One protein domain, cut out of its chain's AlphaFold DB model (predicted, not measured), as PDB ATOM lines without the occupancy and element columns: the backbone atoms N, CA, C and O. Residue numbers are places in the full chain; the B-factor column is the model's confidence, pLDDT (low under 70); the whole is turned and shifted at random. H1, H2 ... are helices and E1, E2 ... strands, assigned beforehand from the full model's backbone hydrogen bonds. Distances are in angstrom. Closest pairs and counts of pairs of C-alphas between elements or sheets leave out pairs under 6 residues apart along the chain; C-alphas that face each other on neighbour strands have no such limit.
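AT A GLANCE: This is residues 16 to 77 of the 85 residues of an uncharacterized protein of Paenibacillus odorifer (UniProt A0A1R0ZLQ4). One strongly twisted antiparallel sheet folds over into two wings that make a V, with the long strand E2 running from one wing into the other. E1 and E5 lie in the first wing, E3 and E4 in the second, and the short helix H1 sits in the opening between them. The printed part has 62 residues, with five named strands and one named helix in the order E1, E2, E3, E4, H1, E5; the sheet's order is E4, E3, E2, E1, E5, and the class is mostly strand. It is compact, with a radius of gyration of the C-alphas of 11.8 A and spans of 37 by 25 by 17 A.

HOW THE PARTS SIT: E1, residues 18 to 25, and E2, residues 28 to 40, form a hairpin, antiparallel at 143 degrees, with N 21 and O 33 2.9 A apart. E2 bends by 68 degrees at residue 36; it pairs with E1 over residues 28 to 36 and with E3, residues 50 to 55, over residues 37 to 40. E2 and E3 form a hairpin at 115 degrees, with N 52 and O 38 at 2.9 A. E3 and E4, residues 59 to 62, form another at 151 degrees, with N 59 and O 55 at 2.8 A. H1, residues 63 to 66, is on the sheet at a height of 6.7 A, over none of its strands; its closest C-alphas to E3 are those of Leu 63 and Gly 52, 5.0 A apart. H1 is too short for an O i to N i+4 pair, and its one O i to N i+3 pair is within range. E5, residues 74 to 76, is an edge strand antiparallel to E1 at 149 degrees, with N 20 and O 76 at 2.8 A. E4 and E5 are apart.

IN THESE COORDINATES: E1 begins at C-alpha 18 (146.444, 171.638, 172.858) and is 22.9 A long. E2 measures 30.6 A, E3 15.5 A, E4 10.0 A and H1 5.3 A. E5, 6.3 A, ends at C-alpha 76 (142.040, 172.082, 180.228).

THE WHOLE: The two C-alphas farthest apart, those of Ile 27 and Asp 43, are 37.1 A apart. The printed part has no cut and no long link. Mean pLDDT of the printed part is 77.2; residues 42 to 48 and 67 to 72 are under 70.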
ATOM      1  N   GLY A  16     143.025 172.126 166.744       84.94
ATOM      2  CA  GLY A  16     144.444 172.446 166.894       84.94
ATOM      3  C   GLY A  16     144.843 172.918 168.294       84.94
ATOM      4  O   GLY A  16     146.033 172.886 168.610       84.94
ATOM      5  N   ASP A  17     143.889 173.294 169.156       85.56
ATOM      6  CA  ASP A  17     144.212 173.635 170.541       85.56
ATOM      7  C   ASP A  17     144.795 172.423 171.255       85.56
ATOM      8  O   ASP A  17     144.199 171.346 171.257       85.56
ATOM      9  N   GLN A  18     145.933 172.621 171.915       87.75
ATOM     10  CA  GLN A  18     146.444 171.638 172.858       87.75
ATOM     11  C   GLN A  18     145.531 171.616 174.074       87.75
ATOM     12  O   GLN A  18     145.256 172.663 174.657       87.75
ATOM     13  N   VAL A  19     145.051 170.440 174.459       86.31
ATOM     14  CA  VAL A  19     144.210 170.273 175.642       86.31
ATOM     15  C   VAL A  19     144.608 169.037 176.433       86.31
ATOM     16  O   VAL A  19     145.198 168.097 175.912       86.31
ATOM     17  N   GLU A  20     144.250 169.030 177.709       88.06
ATOM     18  CA  GLU A  20     144.341 167.877 178.594       88.06
ATOM     19  C   GLU A  20     142.950 167.569 179.149       88.06
ATOM     20  O   GLU A  20     142.293 168.443 179.723       88.06
ATOM     21  N   VAL A  21     142.496 166.326 178.981       85.00
ATOM     22  CA  VAL A  21     141.212 165.866 179.518       85.00
ATOM     23  C   VAL A  21     141.429 165.092 180.796       85.00
ATOM     24  O   VAL A  21     142.154 164.093 180.839       85.00
ATOM     25  N   ARG A  22     140.739 165.542 181.841       86.62
ATOM     26  CA  ARG A  22     140.774 164.930 183.163       86.62
ATOM     27  C   ARG A  22     139.434 164.325 183.547       86.62
ATOM     28  O   ARG A  22     138.380 164.916 183.300       86.62
ATOM     29  N   LEU A  23     139.507 163.184 184.226       83.62
ATOM     30  CA  LEU A  23     138.388 162.552 184.912       83.62
ATOM     31  C   LEU A  23     138.472 162.832 186.416       83.62
ATOM     32  O   LEU A  23     139.515 162.534 187.007       83.62
ATOM     33  N   PRO A  24     137.416 163.354 187.055       80.69
ATOM     34  CA  PRO A  24     137.355 163.437 188.506       80.69
ATOM     35  C   PRO A  24     137.235 162.035 189.120       80.69
ATOM     36  O   PRO A  24     136.526 161.164 188.620       80.69
ATOM     37  N   THR A  25     137.937 161.832 190.228       82.62
ATOM     38  CA  THR A  25     137.970 160.606 191.034       82.62
ATOM     39  C   THR A  25     137.857 160.973 192.516       82.62
ATOM     40  O   THR A  25     137.960 162.143 192.881       82.62
ATOM     41  N   TYR A  26     137.693 159.983 193.394       80.81
ATOM     42  CA  TYR A  26     137.569 160.207 194.841       80.81
ATOM     43  C   TYR A  26     138.828 160.821 195.496       80.81
ATOM     44  O   TYR A  26     138.722 161.415 196.563       80.81
ATOM     45  N   ILE A  27     140.003 160.711 194.862       86.00
ATOM     46  CA  ILE A  27     141.299 161.230 195.354       86.00
ATOM     47  C   ILE A  27     141.835 162.421 194.547       86.00
ATOM     48  O   ILE A  27     142.958 162.863 194.771       86.00
ATOM     49  N   GLY A  28     141.065 162.949 193.593       84.06
ATOM     50  CA  GLY A  28     141.517 164.027 192.716       84.06
ATOM     51  C   GLY A  28     141.145 163.758 191.269       84.06
ATOM     52  O   GLY A  28     139.973 163.565 190.964       84.06
ATOM     53  N   HIS A  29     142.122 163.750 190.363       85.19
ATOM     54  CA  HIS A  29     141.864 163.610 188.930       85.19
ATOM     55  C   HIS A  29     142.862 162.671 188.257       85.19
ATOM     56  O   HIS A  29     144.033 162.648 188.627       85.19
ATOM     57  N   ILE A  30     142.404 161.965 187.224       87.00
ATOM     58  CA  ILE A  30     143.263 161.206 186.308       87.00
ATOM     59  C   ILE A  30     143.265 161.867 184.932       87.00
ATOM     60  O   ILE A  30     142.228 162.342 184.469       87.00
ATOM     61  N   VAL A  31     144.424 161.900 184.278       86.75
ATOM     62  CA  VAL A  31     144.545 162.361 182.890       86.75
ATOM     63  C   VAL A  31     144.176 161.203 181.965       86.75
ATOM     64  O   VAL A  31     144.745 160.116 182.070       86.75
ATOM     65  N   ILE A  32     143.197 161.420 181.088       86.69
ATOM     66  CA  ILE A  32     142.702 160.403 180.150       86.69
ATOM     67  C   ILE A  32     143.452 160.479 178.823       86.69
ATOM     68  O   ILE A  32     143.895 159.452 178.306       86.69
ATOM     69  N   CYS A  33     143.590 161.689 178.295       87.50
ATOM     70  CA  CYS A  33     144.331 161.987 177.079       87.50
ATOM     71  C   CYS A  33     144.798 163.445 177.099       87.50
ATOM     72  O   CYS A  33     144.175 164.305 177.738       87.50
ATOM     73  N   ASN A  34     145.894 163.716 176.398       89.31
ATOM     74  CA  ASN A  34     146.381 165.064 176.142       89.31
ATOM     75  C   ASN A  34     146.856 165.201 174.695       89.31
ATOM     76  O   ASN A  34     147.326 164.242 174.100       89.31
ATOM     77  N   GLY A  35     146.692 166.377 174.101       89.50
ATOM     78  CA  GLY A  35     147.088 166.604 172.713       89.50
ATOM     79  C   GLY A  35     146.213 167.624 171.992       89.50
ATOM     80  O   GLY A  35     145.332 168.233 172.609       89.50
ATOM     81  N   PRO A  36     146.444 167.825 170.684       89.81
ATOM     82  CA  PRO A  36     145.629 168.709 169.872       89.81
ATOM     83  C   PRO A  36     144.206 168.168 169.715       89.81
ATOM     84  O   PRO A  36     143.986 166.968 169.516       89.81
ATOM     85  N   VAL A  37     143.235 169.077 169.752       88.06
ATOM     86  CA  VAL A  37     141.853 168.785 169.366       88.06
ATOM     87  C   VAL A  37     141.773 168.605 167.857       88.06
ATOM     88  O   VAL A  37     142.185 169.477 167.096       88.06
ATOM     89  N   GLU A  38     141.167 167.510 167.416       88.25
ATOM     90  CA  GLU A  38     140.854 167.262 166.010       88.25
ATOM     91  C   GLU A  38     139.361 166.953 165.860       88.25
ATOM     92  O   GLU A  38     138.720 166.392 166.754       88.25
ATOM     93  N   TYR A  39     138.800 167.312 164.709       84.12
ATOM     94  CA  TYR A  39     137.470 166.877 164.301       84.12
ATOM     95  C   TYR A  39     137.629 165.842 163.194       84.12
ATOM     96  O   TYR A  39     138.226 166.144 162.159       84.12
ATOM     97  N   ARG A  40     137.121 164.625 163.405       82.62
ATOM     98  CA  ARG A  40     137.186 163.557 162.402       82.62
ATOM     99  C   ARG A  40     135.817 163.292 161.804       82.62
ATOM    100  O   ARG A  40     134.832 163.110 162.521       82.62
ATOM    101  N   THR A  41     135.795 163.238 160.478       71.81
ATOM    102  CA  THR A  41     134.627 162.905 159.657       71.81
ATOM    103  C   THR A  41     134.670 161.475 159.124       71.81
ATOM    104  O   THR A  41     133.757 161.078 158.414       71.81
ATOM    105  N   GLU A  42     135.698 160.685 159.431       60.62
ATOM    106  CA  GLU A  42     135.828 159.340 158.865       60.62
ATOM    107  C   GLU A  42     135.080 158.280 159.682       60.62
ATOM    108  O   GLU A  42     135.177 158.207 160.908       60.62
ATOM    109  N   ASP A  43     134.328 157.462 158.949       50.00
ATOM    110  CA  ASP A  43     133.384 156.433 159.388       50.00
ATOM    111  C   ASP A  43     134.107 155.123 159.763       50.00
ATOM    112  O   ASP A  43     133.864 154.063 159.194       50.00
ATOM    113  N   VAL A  44     135.090 155.190 160.672       51.72
ATOM    114  CA  VAL A  44     135.950 154.028 161.006       51.72
ATOM    115  C   VAL A  44     135.424 153.220 162.211       51.72
ATOM    116  O   VAL A  44     136.116 152.365 162.757       51.72
ATOM    117  N   GLY A  45     134.175 153.439 162.638       53.75
ATOM    118  CA  GLY A  45     133.516 152.636 163.676       53.75
ATOM    119  C   GLY A  45     132.206 153.237 164.194       53.75
ATOM    120  O   GLY A  45     131.873 154.378 163.887       53.75
ATOM    121  N   CYS A  46     131.494 152.486 165.048       53.09
ATOM    122  CA  CYS A  46     130.171 152.801 165.629       53.09
ATOM    123  C   CYS A  46     130.067 154.115 166.446       53.09
ATOM    124  O   CYS A  46     129.070 154.329 167.134       53.09
ATOM    125  N   TYR A  47     131.093 154.967 166.427       54.50
ATOM    126  CA  TYR A  47     131.218 156.180 167.237       54.50
ATOM    127  C   TYR A  47     130.935 157.482 166.462       54.50
ATOM    128  O   TYR A  47     130.791 158.525 167.101       54.50
ATOM    129  N   GLY A  48     130.776 157.419 165.131       56.91
ATOM    130  CA  GLY A  48     130.349 158.541 164.283       56.91
ATOM    131  C   GLY A  48     131.367 159.684 164.141       56.91
ATOM    132  O   GLY A  48     132.504 159.609 164.605       56.91
ATOM    133  N   HIS A  49     130.949 160.765 163.474       71.94
ATOM    134  CA  HIS A  49     131.734 161.997 163.336       71.94
ATOM    135  C   HIS A  49     131.803 162.758 164.663       71.94
ATOM    136  O   HIS A  49     130.804 162.859 165.381       71.94
ATOM    137  N   GLY A  50     132.944 163.370 164.979       79.25
ATOM    138  CA  GLY A  50     133.026 164.149 166.209       79.25
ATOM    139  C   GLY A  50     134.393 164.705 166.563       79.25
ATOM    140  O   GLY A  50     135.402 164.445 165.908       79.25
ATOM    141  N   TYR A  51     134.392 165.477 167.648       82.81
ATOM    142  CA  TYR A  51     135.603 165.981 168.280       82.81
ATOM    143  C   TYR A  51     136.301 164.878 169.073       82.81
ATOM    144  O   TYR A  51     135.675 164.123 169.828       82.81
ATOM    145  N   GLY A  52     137.617 164.832 168.941       87.44
ATOM    146  CA  GLY A  52     138.491 163.997 169.743       87.44
ATOM    147  C   GLY A  52     139.829 164.674 169.986       87.44
ATOM    148  O   GLY A  52     140.084 165.785 169.520       87.44
ATOM    149  N   ILE A  53     140.672 163.993 170.745       88.88
ATOM    150  CA  ILE A  53     142.022 164.443 171.072       88.88
ATOM    151  C   ILE A  53     142.992 163.442 170.480       88.88
ATOM    152  O   ILE A  53     142.853 162.239 170.716       88.88
ATOM    153  N   ASN A  54     143.949 163.935 169.703       89.12
ATOM    154  CA  ASN A  54     145.005 163.105 169.148       89.12
ATOM    155  C   ASN A  54     146.175 163.040 170.127       89.12
ATOM    156  O   ASN A  54     147.048 163.901 170.135       89.12
ATOM    157  N   ASP A  55     146.158 162.031 170.990       88.75
ATOM    158  CA  ASP A  55     147.203 161.840 171.983       88.75
ATOM    159  C   ASP A  55     148.424 161.164 171.340       88.75
ATOM    160  O   ASP A  55     148.284 160.068 170.791       88.75
ATOM    161  N   PRO A  56     149.634 161.753 171.400       83.00
ATOM    162  CA  PRO A  56     150.823 161.166 170.778       83.00
ATOM    163  C   PRO A  56     151.177 159.764 171.293       83.00
ATOM    164  O   PRO A  56     151.855 159.011 170.598       83.00
ATOM    165  N   GLN A  57     150.752 159.411 172.509       84.94
ATOM    166  CA  GLN A  57     151.036 158.124 173.142       84.94
ATOM    167  C   GLN A  57     149.896 157.115 172.973       84.94
ATOM    168  O   GLN A  57     150.143 155.910 172.987       84.94
ATOM    169  N   ARG A  58     148.647 157.585 172.853       81.19
ATOM    170  CA  ARG A  58     147.439 156.732 172.862       81.19
ATOM    171  C   ARG A  58     146.666 156.720 171.546       81.19
ATOM    172  O   ARG A  58     145.795 155.872 171.361       81.19
ATOM    173  N   GLY A  59     146.982 157.634 170.638       85.31
ATOM    174  CA  GLY A  59     146.238 157.874 169.412       85.31
ATOM    175  C   GLY A  59     144.964 158.689 169.640       85.31
ATOM    176  O   GLY A  59     144.755 159.332 170.672       85.31
ATOM    177  N   PHE A  60     144.093 158.680 168.634       86.62
ATOM    178  CA  PHE A  60     142.896 159.510 168.629       86.62
ATOM    179  C   PHE A  60     141.810 158.972 169.562       86.62
ATOM    180  O   PHE A  60     141.342 157.843 169.412       86.62
ATOM    181  N   THR A  61     141.360 159.813 170.492       84.94
ATOM    182  CA  THR A  61     140.297 159.486 171.446       84.94
ATOM    183  C   THR A  61     139.097 160.402 171.240       84.94
ATOM    184  O   THR A  61     139.183 161.607 171.477       84.94
ATOM    185  N   TYR A  62     137.956 159.834 170.846       83.19
ATOM    186  CA  TYR A  62     136.699 160.575 170.721       83.19
ATOM    187  C   TYR A  62     136.192 161.047 172.090       83.19
ATOM    188  O   TYR A  62     136.052 160.250 173.020       83.19
ATOM    189  N   LEU A  63     135.816 162.323 172.203       77.75
ATOM    190  CA  LEU A  63     135.277 162.881 173.452       77.75
ATOM    191  C   LEU A  63     133.915 162.276 173.824       77.75
ATOM    192  O   LEU A  63     133.602 162.117 175.004       77.75
ATOM    193  N   SER A  64     133.137 161.856 172.823       74.19
ATOM    194  CA  SER A  64     131.890 161.104 173.010       74.19
ATOM    195  C   SER A  64     132.104 159.745 173.688       74.19
ATOM    196  O   SER A  64     131.204 159.252 174.363       74.19
ATOM    197  N   SER A  65     133.292 159.144 173.560       70.88
ATOM    198  CA  SER A  65     133.613 157.858 174.197       70.88
ATOM    199  C   SER A  65     133.953 157.997 175.681       70.88
ATOM    200  O   SER A  65     133.808 157.033 176.435       70.88
ATOM    201  N   ILE A  66     134.388 159.186 176.106       70.75
ATOM    202  CA  ILE A  66     134.791 159.474 177.486       70.75
ATOM    203  C   ILE A  66     133.593 160.007 178.298       70.75
ATOM    204  O   ILE A  66     133.431 159.663 179.470       70.75
ATOM    205  N   SER A  67     132.712 160.799 177.676       62.16
ATOM    206  CA  SER A  67     131.504 161.331 178.318       62.16
ATOM    207  C   SER A  67     130.371 160.296 178.345       62.16
ATOM    208  O   SER A  67     129.520 160.260 177.459       62.16
ATOM    209  N   LYS A  68     130.337 159.435 179.369       55.44
ATOM    210  CA  LYS A  68     129.149 158.617 179.690       55.44
ATOM    211  C   LYS A  68     128.443 159.186 180.921       55.44
ATOM    212  O   LYS A  68     129.124 159.583 181.860       55.44
ATOM    213  N   SER A  69     127.103 159.196 180.876       48.38
ATOM    214  CA  SER A  69     126.033 159.789 181.721       48.38
ATOM    215  C   SER A  69     126.280 160.313 183.151       48.38
ATOM    216  O   SER A  69     125.419 161.017 183.666       48.38
ATOM    217  N   THR A  70     127.395 160.029 183.811       48.50
ATOM    218  CA  THR A  70     127.721 160.514 185.166       48.50
ATOM    219  C   THR A  70     129.088 161.184 185.261       48.50
ATOM    220  O   THR A  70     129.405 161.802 186.276       48.50
ATOM    221  N   THR A  71     129.909 161.079 184.222       54.25
ATOM    222  CA  THR A  71     131.312 161.461 184.290       54.25
ATOM    223  C   THR A  71     131.533 162.810 183.623       54.25
ATOM    224  O   THR A  71     131.604 162.918 182.400       54.25
ATOM    225  N   LYS A  72     131.637 163.862 184.440       64.81
ATOM    226  CA  LYS A  72     131.977 165.204 183.959       64.81
ATOM    227  C   LYS A  72     133.453 165.246 183.578       64.81
ATOM    228  O   LYS A  72     134.315 165.120 184.441       64.81
ATOM    229  N   MET A  73     133.738 165.427 182.295       70.00
ATOM    230  CA  MET A  73     135.097 165.664 181.815       70.00
ATOM    231  C   MET A  73     135.499 167.111 182.069       70.00
ATOM    232  O   MET A  73     134.701 168.025 181.866       70.00
ATOM    233  N   ILE A  74     136.752 167.320 182.459       77.56
ATOM    234  CA  ILE A  74     137.338 168.654 182.560       77.56
ATOM    235  C   ILE A  74     138.341 168.795 181.422       77.56
ATOM    236  O   ILE A  74     139.365 168.114 181.418       77.56
ATOM    237  N   ILE A  75     138.037 169.674 180.470       80.75
ATOM    238  CA  ILE A  75     138.939 170.028 179.374       80.75
ATOM    239  C   ILE A  75     139.767 171.225 179.828       80.75
ATOM    240  O   ILE A  75     139.221 172.280 180.165       80.75
ATOM    241  N   LEU A  76     141.083 171.045 179.872       80.56
ATOM    242  CA  LEU A  76     142.040 172.082 180.228       80.56
ATOM    243  C   LEU A  76     142.840 172.478 179.001       80.56
ATOM    244  O   LEU A  76     143.495 171.633 178.405       80.56
ATOM    245  N   ARG A  77     142.869 173.765 178.674       74.44
ATOM    246  CA  ARG A  77     143.910 174.307 177.801       74.44
ATOM    247  C   ARG A  77     145.159 174.602 178.640       74.44
ATOM    248  O   ARG A  77     145.019 175.209 179.707       74.44
TER     249      ARG A  77